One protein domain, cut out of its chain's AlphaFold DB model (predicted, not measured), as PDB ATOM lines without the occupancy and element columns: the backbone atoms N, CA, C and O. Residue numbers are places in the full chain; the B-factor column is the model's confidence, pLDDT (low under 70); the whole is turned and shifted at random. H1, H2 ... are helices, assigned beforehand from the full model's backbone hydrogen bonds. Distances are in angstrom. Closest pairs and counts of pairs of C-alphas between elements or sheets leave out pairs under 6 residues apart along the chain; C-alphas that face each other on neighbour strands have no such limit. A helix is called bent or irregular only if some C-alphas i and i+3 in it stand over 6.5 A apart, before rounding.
ATOM      1  N   ASN A  84     248.593 219.588 237.724       93.62
ATOM      2  CA  ASN A  84     249.605 220.200 236.856       93.62
ATOM      3  C   ASN A  84     251.032 220.023 237.395       93.62
ATOM      4  O   ASN A  84     251.970 219.843 236.621       93.62
ATOM      5  N   GLU A  85     251.222 220.105 238.712       93.06
ATOM      6  CA  GLU A  85     252.527 219.864 239.333       93.06
ATOM      7  C   GLU A  85     252.936 218.399 239.221       93.06
ATOM      8  O   GLU A  85     254.098 218.123 238.924       93.06
ATOM      9  N   TYR A  86     251.984 217.480 239.391       89.56
ATOM     10  CA  TYR A  86     252.193 216.055 239.180       89.56
ATOM     11  C   TYR A  86     252.732 215.788 237.773       89.56
ATOM     12  O   TYR A  86     253.805 215.206 237.634       89.56
ATOM     13  N   GLU A  87     252.073 216.306 236.733       86.69
ATOM     14  CA  GLU A  87     252.539 216.158 235.349       86.69
ATOM     15  C   GLU A  87     253.938 216.750 235.125       86.69
ATOM     16  O   GLU A  87     254.767 216.167 234.430       86.69
ATOM     17  N   ARG A  88     254.266 217.881 235.754       88.50
ATOM     18  CA  ARG A  88     255.610 218.479 235.653       88.50
ATOM     19  C   ARG A  88     256.684 217.609 236.307       88.50
ATOM     20  O   ARG A  88     257.749 217.411 235.721       88.50
ATOM     21  N   VAL A  89     256.405 217.072 237.497       88.31
ATOM     22  CA  VAL A  89     257.281 216.103 238.180       88.31
ATOM     23  C   VAL A  89     257.454 214.854 237.328       88.31
ATOM     24  O   VAL A  89     258.575 214.381 237.155       88.31
ATOM     25  N   ARG A  90     256.367 214.390 236.720       84.12
ATOM     26  CA  ARG A  90     256.325 213.245 235.818       84.12
ATOM     27  C   ARG A  90     257.260 213.406 234.614       84.12
ATOM     28  O   ARG A  90     258.050 212.510 234.319       84.12
ATOM     29  N   TYR A  91     257.240 214.563 233.949       83.88
ATOM     30  CA  TYR A  91     258.149 214.845 232.831       83.88
ATOM     31  C   TYR A  91     259.615 214.936 233.255       83.88
ATOM     32  O   TYR A  91     260.479 214.390 232.567       83.88
ATOM     33  N   LEU A  92     259.916 215.587 234.386       82.12
ATOM     34  CA  LEU A  92     261.289 215.591 234.893       82.12
ATOM     35  C   LEU A  92     261.771 214.186 235.209       82.12
ATOM     36  O   LEU A  92     262.900 213.846 234.876       82.12
ATOM     37  N   TYR A  93     260.920 213.375 235.824       82.06
ATOM     38  CA  TYR A  93     261.256 212.005 236.150       82.06
ATOM     39  C   TYR A  93     261.626 211.204 234.889       82.06
ATOM     40  O   TYR A  93     262.697 210.600 234.844       82.06
ATOM     41  N   PHE A  94     260.838 211.297 233.809       80.19
ATOM     42  CA  PHE A  94     261.211 210.686 232.525       80.19
ATOM     43  C   PHE A  94     262.543 211.200 231.974       80.19
ATOM     44  O   PHE A  94     263.332 210.424 231.434       80.19
ATOM     45  N   ARG A  95     262.804 212.505 232.079       84.00
ATOM     46  CA  ARG A  95     264.062 213.101 231.616       84.00
ATOM     47  C   ARG A  95     265.262 212.534 232.377       84.00
ATOM     48  O   ARG A  95     266.245 212.159 231.749       84.00
ATOM     49  N   GLU A  96     265.166 212.429 233.699       81.81
ATOM     50  CA  GLU A  96     266.220 211.862 234.549       81.81
ATOM     51  C   GLU A  96     266.426 210.359 234.277       81.81
ATOM     52  O   GLU A  96     267.565 209.906 234.202       81.81
ATOM     53  N   LEU A  97     265.357 209.584 234.040       79.19
ATOM     54  CA  LEU A  97     265.489 208.173 233.647       79.19
ATOM     55  C   LEU A  97     266.242 208.005 232.324       79.19
ATOM     56  O   LEU A  97     267.082 207.117 232.200       79.19
ATOM     57  N   ASN A  98     265.954 208.851 231.332       80.44
ATOM     58  CA  ASN A  98     266.671 208.811 230.059       80.44
ATOM     59  C   ASN A  98     268.147 209.196 230.216       80.44
ATOM     60  O   ASN A  98     268.994 208.618 229.536       80.44
ATOM     61  N   ASP A  99     268.467 210.121 231.123       83.31
ATOM     62  CA  ASP A  99     269.857 210.472 231.425       83.31
ATOM     63  C   ASP A  99     270.608 209.289 232.054       83.31
ATOM     64  O   ASP A  99     271.670 208.905 231.568       83.31
ATOM     65  N   ILE A 100     270.016 208.620 233.048       81.00
ATOM     66  CA  ILE A 100     270.584 207.400 233.648       81.00
ATOM     67  C   ILE A 100     270.763 206.303 232.593       81.00
ATOM     68  O   ILE A 100     271.807 205.652 232.548       81.00
ATOM     69  N   ARG A 101     269.776 206.109 231.712       81.38
ATOM     70  CA  ARG A 101     269.863 205.146 230.604       81.38
ATOM     71  C   ARG A 101     271.037 205.454 229.681       81.38
ATOM     72  O   ARG A 101     271.792 204.552 229.335       81.38
ATOM     73  N   SER A 102     271.205 206.719 229.305       83.69
ATOM     74  CA  SER A 102     272.336 207.166 228.490       83.69
ATOM     75  C   SER A 102     273.672 206.887 229.189       83.69
ATOM     76  O   SER A 102     274.585 206.319 228.592       83.69
ATOM     77  N   GLN A 103     273.768 207.200 230.486       82.12
ATOM     78  CA  GLN A 103     274.962 206.926 231.293       82.12
ATOM     79  C   GLN A 103     275.287 205.434 231.373       82.12
ATOM     80  O   GLN A 103     276.457 205.067 231.290       82.12
ATOM     81  N   TYR A 104     274.271 204.578 231.476       82.12
ATOM     82  CA  TYR A 104     274.458 203.131 231.473       82.12
ATOM     83  C   TYR A 104     275.050 202.630 230.156       82.12
ATOM     84  O   TYR A 104     276.013 201.865 230.172       82.12
ATOM     85  N   TYR A 105     274.528 203.086 229.016       82.81
ATOM     86  CA  TYR A 105     275.087 202.697 227.722       82.81
ATOM     87  C   TYR A 105     276.523 203.204 227.547       82.81
ATOM     88  O   TYR A 105     277.382 202.453 227.102       82.81
ATOM     89  N   MET A 106     276.829 204.428 227.988       82.44
ATOM     90  CA  MET A 106     278.214 204.919 228.002       82.44
ATOM     91  C   MET A 106     279.125 204.062 228.894       82.44
ATOM     92  O   MET A 106     280.274 203.809 228.542       82.44
ATOM     93  N   TYR A 107     278.631 203.588 230.036       83.62
ATOM     94  CA  TYR A 107     279.379 202.677 230.900       83.62
ATOM     95  C   TYR A 107     279.651 201.321 230.229       83.62
ATOM     96  O   TYR A 107     280.790 200.861 230.245       83.62
ATOM     97  N   GLN A 108     278.646 200.717 229.585       83.25
ATOM     98  CA  GLN A 108     278.795 199.444 228.861       83.25
ATOM     99  C   GLN A 108     279.856 199.516 227.751       83.25
ATOM    100  O   GLN A 108     280.627 198.577 227.578       83.25
ATOM    101  N   GLU A 109     279.944 200.650 227.058       85.00
ATOM    102  CA  GLU A 109     280.933 200.888 225.998       85.00
ATOM    103  C   GLU A 109     282.327 201.283 226.537       85.00
ATOM    104  O   GLU A 109     283.230 201.620 225.770       85.00
ATOM    105  N   GLY A 110     282.531 201.290 227.862       84.75
ATOM    106  CA  GLY A 110     283.795 201.690 228.496       84.75
ATOM    107  C   GLY A 110     284.107 203.187 228.370       84.75
ATOM    108  O   GLY A 110     285.244 203.616 228.585       84.75
ATOM    109  N   LEU A 111     283.105 203.990 228.009       82.69
ATOM    110  CA  LEU A 111     283.203 205.438 227.845       82.69
ATOM    111  C   LEU A 111     283.023 206.180 229.174       82.69
ATOM    112  O   LEU A 111     283.554 207.280 229.339       82.69
ATOM    113  N   LEU A 112     282.306 205.573 230.124       81.88
ATOM    114  CA  LEU A 112     282.166 206.073 231.487       81.88
ATOM    115  C   LEU A 112     283.073 205.273 232.440       81.88
ATOM    116  O   LEU A 112     282.892 204.062 232.564       81.88
ATOM    117  N   PRO A 113     284.030 205.915 233.136       83.69
ATOM    118  CA  PRO A 113     284.828 205.254 234.165       83.69
ATOM    119  C   PRO A 113     283.950 204.647 235.263       83.69
ATOM    120  O   PRO A 113     282.979 205.272 235.695       83.69
ATOM    121  N   GLN A 114     284.331 203.469 235.757       84.38
ATOM    122  CA  GLN A 114     283.594 202.760 236.808       84.38
ATOM    123  C   GLN A 114     283.419 203.601 238.081       84.38
ATOM    124  O   GLN A 114     282.332 203.636 238.641       84.38
ATOM    125  N   GLU A 115     284.447 204.348 238.488       84.75
ATOM    126  CA  GLU A 115     284.374 205.258 239.640       84.75
ATOM    127  C   GLU A 115     283.233 206.278 239.500       84.75
ATOM    128  O   GLU A 115     282.459 206.491 240.429       84.75
ATOM    129  N   ILE A 116     283.063 206.845 238.301       81.12
ATOM    130  CA  ILE A 116     282.000 207.817 238.021       81.12
ATOM    131  C   ILE A 116     280.624 207.141 238.011       81.12
ATOM    132  O   ILE A 116     279.645 207.735 238.467       81.12
ATOM    133  N   TRP A 117     280.537 205.921 237.479       82.81
ATOM    134  CA  TRP A 117     279.310 205.124 237.491       82.81
ATOM    135  C   TRP A 117     278.857 204.806 238.926       82.81
ATOM    136  O   TRP A 117     277.700 205.054 239.285       82.81
ATOM    137  N   ASP A 118     279.786 204.333 239.755       81.69
ATOM    138  CA  ASP A 118     279.527 203.928 241.136       81.69
ATOM    139  C   ASP A 118     279.166 205.132 242.025       81.69
ATOM    140  O   ASP A 118     278.205 205.060 242.793       81.69
ATOM    141  N   GLU A 119     279.873 206.263 241.899       78.31
ATOM    142  CA  GLU A 119     279.643 207.447 242.740       78.31
ATOM    143  C   GLU A 119     278.396 208.244 242.320       78.31
ATOM    144  O   GLU A 119     277.546 208.580 243.150       78.31
ATOM    145  N   ALA A 120     278.268 208.571 241.031       73.12
ATOM    146  CA  ALA A 120     277.261 209.525 240.575       73.12
ATOM    147  C   ALA A 120     275.942 208.857 240.175       73.12
ATOM    148  O   ALA A 120     274.867 209.407 240.431       73.12
ATOM    149  N   THR A 121     276.003 207.690 239.533       74.94
ATOM    150  CA  THR A 121     274.831 207.095 238.881       74.94
ATOM    151  C   THR A 121     274.072 206.164 239.820       74.94
ATOM    152  O   THR A 121     272.843 206.233 239.878       74.94
ATOM    153  N   ARG A 122     274.769 205.378 240.649       74.06
ATOM    154  CA  ARG A 122     274.137 204.454 241.610       74.06
ATOM    155  C   ARG A 122     273.213 205.169 242.602       74.06
ATOM    156  O   ARG A 122     272.047 204.801 242.746       74.06
ATOM    157  N   GLY A 123     273.680 206.261 243.214       78.31
ATOM    158  CA  GLY A 123     272.863 207.065 244.133       78.31
ATOM    159  C   GLY A 123     271.650 207.722 243.460       78.31
ATOM    160  O   GLY A 123     270.574 207.824 244.058       78.31
ATOM    161  N   GLN A 124     271.790 208.132 242.194       79.81
ATOM    162  CA  GLN A 124     270.668 208.651 241.408       79.81
ATOM    163  C   GLN A 124     269.640 207.560 241.117       79.81
ATOM    164  O   GLN A 124     268.452 207.806 241.302       79.81
ATOM    165  N   ILE A 125     270.079 206.356 240.750       79.19
ATOM    166  CA  ILE A 125     269.204 205.208 240.489       79.19
ATOM    167  C   ILE A 125     268.360 204.870 241.720       79.19
ATOM    168  O   ILE A 125     267.137 204.809 241.616       79.19
ATOM    169  N   VAL A 126     268.970 204.763 242.905       79.69
ATOM    170  CA  VAL A 126     268.236 204.499 244.160       79.69
ATOM    171  C   VAL A 126     267.169 205.561 244.427       79.69
ATOM    172  O   VAL A 126     266.031 205.242 244.783       79.69
ATOM    173  N   ARG A 127     267.507 206.840 244.233       82.06
ATOM    174  CA  ARG A 127     266.553 207.946 244.383       82.06
ATOM    175  C   ARG A 127     265.399 207.836 243.385       82.06
ATOM    176  O   ARG A 127     264.260 208.125 243.747       82.06
ATOM    177  N   MET A 128     265.700 207.450 242.149       80.38
ATOM    178  CA  MET A 128     264.724 207.342 241.070       80.38
ATOM    179  C   MET A 128     263.764 206.179 241.288       80.38
ATOM    180  O   MET A 128     262.564 206.400 241.212       80.38
ATOM    181  N   MET A 129     264.249 205.007 241.695       77.94
ATOM    182  CA  MET A 129     263.385 203.854 241.987       77.94
ATOM    183  C   MET A 129     262.376 204.150 243.104       77.94
ATOM    184  O   MET A 129     261.202 203.798 243.011       77.94
ATOM    185  N   ARG A 130     262.796 204.881 244.147       78.00
ATOM    186  CA  ARG A 130     261.875 205.333 245.207       78.00
ATOM    187  C   ARG A 130     260.792 206.273 244.676       78.00
ATOM    188  O   ARG A 130     259.653 206.210 245.126       78.00
ATOM    189  N   LEU A 131     261.147 207.150 243.738       78.88
ATOM    190  CA  LEU A 131     260.202 208.070 243.114       78.88
ATOM    191  C   LEU A 131     259.259 207.354 242.135       78.88
ATOM    192  O   LEU A 131     258.073 207.664 242.126       78.88
ATOM    193  N   GLU A 132     259.748 206.377 241.368       78.62
ATOM    194  CA  GLU A 132     258.934 205.543 240.471       78.62
ATOM    195  C   GLU A 132     257.761 204.904 241.204       78.62
ATOM    196  O   GLU A 132     256.609 204.992 240.772       78.62
ATOM    197  N   ARG A 133     258.061 204.333 242.375       74.62
ATOM    198  CA  ARG A 133     257.073 203.683 243.225       74.62
ATOM    199  C   ARG A 133     256.016 204.658 243.724       74.62
ATOM    200  O   ARG A 133     254.825 204.366 243.649       74.62
ATOM    201  N   ALA A 134     256.436 205.833 244.184       72.62
ATOM    202  CA  ALA A 134     255.509 206.864 244.636       72.62
ATOM    203  C   ALA A 134     254.629 207.400 243.495       72.62
ATOM    204  O   ALA A 134     253.454 207.698 243.707       72.62
ATOM    205  N   LEU A 135     255.170 207.471 242.275       77.06
ATOM    206  CA  LEU A 135     254.415 207.791 241.062       77.06
ATOM    207  C   LEU A 135     253.495 206.643 240.610       77.06
ATOM    208  O   LEU A 135     252.684 206.846 239.707       77.06
ATOM    209  N   LYS A 136     253.595 205.460 241.238       71.31
ATOM    210  CA  LYS A 136     252.872 204.228 240.876       71.31
ATOM    211  C   LYS A 136     252.999 203.917 239.394       71.31
ATOM    212  O   LYS A 136     252.034 203.547 238.725       71.31
ATOM    213  N   TRP A 137     254.188 204.155 238.865       69.06
ATOM    214  CA  TRP A 137     254.461 203.890 237.474       69.06
ATOM    215  C   TRP A 137     254.827 202.442 237.260       69.06
ATOM    216  O   TRP A 137     255.618 201.862 237.996       69.06
ATOM    217  N   GLY A 138     254.200 201.875 236.236       58.03
ATOM    218  CA  GLY A 138     254.410 200.498 235.865       58.03
ATOM    219  C   GLY A 138     255.803 200.266 235.350       58.03
ATOM    220  O   GLY A 138     256.239 200.878 234.374       58.03
ATOM    221  N   CYS A 139     256.453 199.297 235.968       64.50
ATOM    222  CA  CYS A 139     257.663 198.698 235.459       64.50
ATOM    223  C   CYS A 139     257.313 198.044 234.116       64.50
ATOM    224  O   CYS A 139     256.443 197.178 234.049       64.50
ATOM    225  N   ASN A 140     257.955 198.477 233.031       65.31
ATOM    226  CA  ASN A 140     257.881 197.769 231.755       65.31
ATOM    227  C   ASN A 140     258.917 196.629 231.778       65.31
ATOM    228  O   ASN A 140     260.108 196.916 231.627       65.31
ATOM    229  N   PRO A 141     258.517 195.363 231.977       61.62
ATOM    230  CA  PRO A 141     259.465 194.259 232.109       61.62
ATOM    231  C   PRO A 141     260.269 194.013 230.824       61.62
ATOM    232  O   PRO A 141     261.370 193.477 230.893       61.62
ATOM    233  N   ASP A 142     259.769 194.471 229.672       63.28
ATOM    234  CA  ASP A 142     260.411 194.284 228.369       63.28
ATOM    235  C   ASP A 142     261.498 195.334 228.077       63.28
ATOM    236  O   ASP A 142     262.148 195.303 227.033       63.28
ATOM    237  N   SER A 143     261.716 196.298 228.978       67.69
ATOM    238  CA  SER A 143     262.786 197.279 228.821       67.69
ATOM    239  C   SER A 143     264.109 196.729 229.356       67.69
ATOM    240  O   SER A 143     264.246 196.520 230.559       67.69
ATOM    241  N   GLU A 144     265.130 196.597 228.500       67.56
ATOM    242  CA  GLU A 144     266.507 196.265 228.928       67.56
ATOM    243  C   GLU A 144     267.016 197.199 230.034       67.56
ATOM    244  O   GLU A 144     267.727 196.788 230.947       67.56
ATOM    245  N   PHE A 145     266.594 198.463 229.995       67.31
ATOM    246  CA  PHE A 145     266.902 199.433 231.035       67.31
ATOM    247  C   PHE A 145     266.281 199.064 232.391       67.31
ATOM    248  O   PHE A 145     266.930 199.235 233.419       67.31
ATOM    249  N   ASN A 146     265.074 198.498 232.413       71.94
ATOM    250  CA  ASN A 146     264.434 198.060 233.655       71.94
ATOM    251  C   ASN A 146     265.091 196.805 234.233       71.94
ATOM    252  O   ASN A 146     265.168 196.676 235.450       71.94
ATOM    253  N   VAL A 147     265.650 195.924 233.396       73.00
ATOM    254  CA  VAL A 147     266.482 194.801 233.866       73.00
ATOM    255  C   VAL A 147     267.704 195.319 234.627       73.00
ATOM    256  O   VAL A 147     268.046 194.805 235.691       73.00
ATOM    257  N   VAL A 148     268.341 196.371 234.114       71.12
ATOM    258  CA  VAL A 148     269.496 197.015 234.752       71.12
ATOM    259  C   VAL A 148     269.091 197.726 236.037       71.12
ATOM    260  O   VAL A 148     269.757 197.552 237.057       71.12
ATOM    261  N   LEU A 149     267.993 198.486 236.014       75.62
ATOM    262  CA  LEU A 149     267.460 199.130 237.213       75.62
ATOM    263  C   LEU A 149     267.137 198.097 238.295       75.62
ATOM    264  O   LEU A 149     267.573 198.278 239.424       75.62
ATOM    265  N   ASN A 150     266.479 196.987 237.951       76.56
ATOM    266  CA  ASN A 150     266.163 195.905 238.887       76.56
ATOM    267  C   ASN A 150     267.412 195.219 239.430       76.56
ATOM    268  O   ASN A 150     267.489 194.949 240.623       76.56
ATOM    269  N   ARG A 151     268.422 194.981 238.587       76.06
ATOM    270  CA  ARG A 151     269.707 194.442 239.044       76.06
ATOM    271  C   ARG A 151     270.343 195.353 240.092       76.06
ATOM    272  O   ARG A 151     270.757 194.879 241.144       76.06
ATOM    273  N   ILE A 152     270.382 196.654 239.817       72.31
ATOM    274  CA  ILE A 152     270.945 197.648 240.735       72.31
ATOM    275  C   ILE A 152     270.080 197.765 241.993       72.31
ATOM    276  O   ILE A 152     270.624 197.879 243.085       72.31
ATOM    277  N   ALA A 153     268.752 197.672 241.870       73.38
ATOM    278  CA  ALA A 153     267.834 197.613 243.005       73.38
ATOM    279  C   ALA A 153     268.187 196.451 243.935       73.38
ATOM    280  O   ALA A 153     268.393 196.655 245.130       73.38
ATOM    281  N   SER A 154     268.336 195.259 243.356       77.62
ATOM    282  CA  SER A 154     268.685 194.020 244.049       77.62
ATOM    283  C   SER A 154     270.023 194.142 244.786       77.62
ATOM    284  O   SER A 154     270.117 193.825 245.971       77.62
ATOM    285  N   GLU A 155     271.046 194.685 244.118       76.25
ATOM    286  CA  GLU A 155     272.370 194.932 244.708       76.25
ATOM    287  C   GLU A 155     272.333 195.942 245.868       76.25
ATOM    288  O   GLU A 155     273.086 195.806 246.830       76.25
ATOM    289  N   GLU A 156     271.452 196.939 245.791       69.62
ATOM    290  CA  GLU A 156     271.307 198.019 246.775       69.62
ATOM    291  C   GLU A 156     270.279 197.713 247.878       69.62
ATOM    292  O   GLU A 156     270.019 198.553 248.745       69.62
ATOM    293  N   GLY A 157     269.654 196.531 247.857       73.25
ATOM    294  CA  GLY A 157     268.570 196.182 248.780       73.25
ATOM    295  C   GLY A 157     267.335 197.078 248.630       73.25
ATOM    296  O   GLY A 157     266.559 197.242 249.575       73.25
ATOM    297  N   VAL A 158     267.159 197.689 247.458       71.50
ATOM    298  CA  VAL A 158     265.947 198.420 247.089       71.50
ATOM    299  C   VAL A 158     264.972 197.414 246.475       71.50
ATOM    300  O   VAL A 158     265.399 196.568 245.690       71.50
ATOM    301  N   PRO A 159     263.673 197.468 246.815       67.94
ATOM    302  CA  PRO A 159     262.686 196.587 246.206       67.94
ATOM    303  C   PRO A 159     262.750 196.659 244.679       67.94
ATOM    304  O   PRO A 159     262.758 197.755 244.115       67.94
ATOM    305  N   GLU A 160     262.811 195.493 244.036       71.81
ATOM    306  CA  GLU A 160     262.742 195.385 242.582       71.81
ATOM    307  C   GLU A 160     261.395 195.904 242.078       71.81
ATOM    308  O   GLU A 160     260.376 195.877 242.772       71.81
ATOM    309  N   CYS A 161     261.407 196.395 240.849       70.12
ATOM    310  CA  CYS A 161     260.243 196.951 240.198       70.12
ATOM    311  C   CYS A 161     259.270 195.806 239.833       70.12
ATOM    312  O   CYS A 161     259.597 194.979 238.977       70.12
ATOM    313  N   ASP A 162     258.092 195.737 240.474       72.19
ATOM    314  CA  ASP A 162     257.068 194.713 240.197       72.19
ATOM    315  C   ASP A 162     256.072 195.197 239.122       72.19
ATOM    316  O   ASP A 162     255.274 196.107 239.375       72.19
ATOM    317  N   PRO A 163     256.046 194.586 237.921       66.06
ATOM    318  CA  PRO A 163     255.099 194.952 236.867       66.06
ATOM    319  C   PRO A 163     253.625 194.700 237.242       66.06
ATOM    320  O   PRO A 163     252.726 195.237 236.586       66.06
ATOM    321  N   ASN A 164     253.356 193.916 238.293       68.38
ATOM    322  CA  ASN A 164     252.011 193.602 238.780       68.38
ATOM    323  C   ASN A 164     251.514 194.557 239.879       68.38
ATOM    324  O   ASN A 164     250.323 194.538 240.187       68.38
ATOM    325  N   GLU A 165     252.367 195.430 240.434       65.31
ATOM    326  CA  GLU A 165     251.972 196.460 241.419       65.31
ATOM    327  C   GLU A 165     251.220 197.652 240.779       65.31
ATOM    328  O   GLU A 165     250.893 198.624 241.462       65.31
ATOM    329  N   ASN A 166     250.896 197.584 239.480       56.00
ATOM    330  CA  ASN A 166     250.189 198.626 238.732       56.00
ATOM    331  C   ASN A 166     248.793 198.937 239.302       56.00
ATOM    332  O   ASN A 166     247.773 198.388 238.886       56.00
ATOM    333  N   GLY A 167     248.747 199.872 240.247       49.94
ATOM    334  CA  GLY A 167     247.520 200.461 240.758       49.94
ATOM    335  C   GLY A 167     246.942 201.440 239.745       49.94
ATOM    336  O   GLY A 167     247.449 202.549 239.596       49.94
ATOM    337  N   SER A 168     245.846 201.051 239.098       43.31
ATOM    338  CA  SER A 168     244.950 201.952 238.372       43.31
ATOM    339  C   SER A 168     244.568 203.150 239.258       43.31
ATOM    340  O   SER A 168     243.827 202.977 240.232       43.31
ATOM    341  N   ARG A 169     245.081 204.342 238.945       50.69
ATOM    342  CA  ARG A 169     244.571 205.632 239.429       50.69
ATOM    343  C   ARG A 169     244.017 206.408 238.242       50.69
ATOM    344  O   ARG A 169     244.693 206.416 237.191       50.69
TER     345      ARG A 169
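Overview. This is residues 84 to 169 of the 169 residues of an uncharacterized protein of Bacteroidetes bacterium (UniProt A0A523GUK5). Two long helices, H1 and H2, fold back on each other as a helical hairpin that opens like a narrow V away from its tight link, and a short third helix, H3, crosses one side of this hairpin about perpendicular to both. H3 packs mainly on H2, with its first residues near H1, and the last 14 residues, 156 to 169, run without a named element back toward the open end of the V. The printed part has 86 residues with three named helices, H1, H2 and H3 in chain order, and no named strand; the class is all helix. The whole is compact, with a radius of gyration of the C-alphas of 13.2 A, yet elongated in outline, spanning 41 by 26 by 21 A.

Arrangement. H1, residues 84 to 108, is the longest helix. It touches H2, residues 114 to 134, and the closest C-alphas, those of Ile 100 and Thr 121, are 6.7 A apart. These two helices form a hairpin and run opposite ways at a shallow tilt of 31 degrees. H2 has a kink of 35 degrees near residue 122; it is neither bent nor irregular, but only just: C-alphas 119 and 122 are 6.4 A apart. H3, residues 144 to 155, touches H2 with residues 149 to 153 alone, and H2 meets this touch with residues 122 to 129 alone. Their closest C-alphas, those of Val 126 and Ala 153, are 7.0 A apart, and their lines are about perpendicular, at 83 degrees. H1 and H3 are close but not clearly touching: their closest C-alphas, those of Arg 101 and Phe 145, are 6.4 A apart, and their lines are about perpendicular, at 87 degrees. In H1 and H3 every O i to N i+4 pair is within hydrogen-bond range; in H2 14 of 17 are.

Along the chain. H1 begins at C-alpha 84, (249.605, 220.200, 236.856), and is 36.7 A long from first to last C-alpha. H2 begins at C-alpha 114, (283.594, 202.760, 236.808), and is 29.4 A long. H3 is 16.9 A long and ends at C-alpha 155, (272.370, 194.932, 244.708).

Size, cuts and confidence. The two C-alphas farthest apart, those of Gly 110 and Arg 169, are 40.9 A apart. The printed part has no cut and ends at Arg 169, the chain's last residue. The link from H1 to H2 is tight, with 5 residues, and that from H2 to H3 is short, with 9. The mean pLDDT of the printed part is 76.2; the model's confidence is low, under 70, at residues 137 to 145, 156, 159 and 163 to 169.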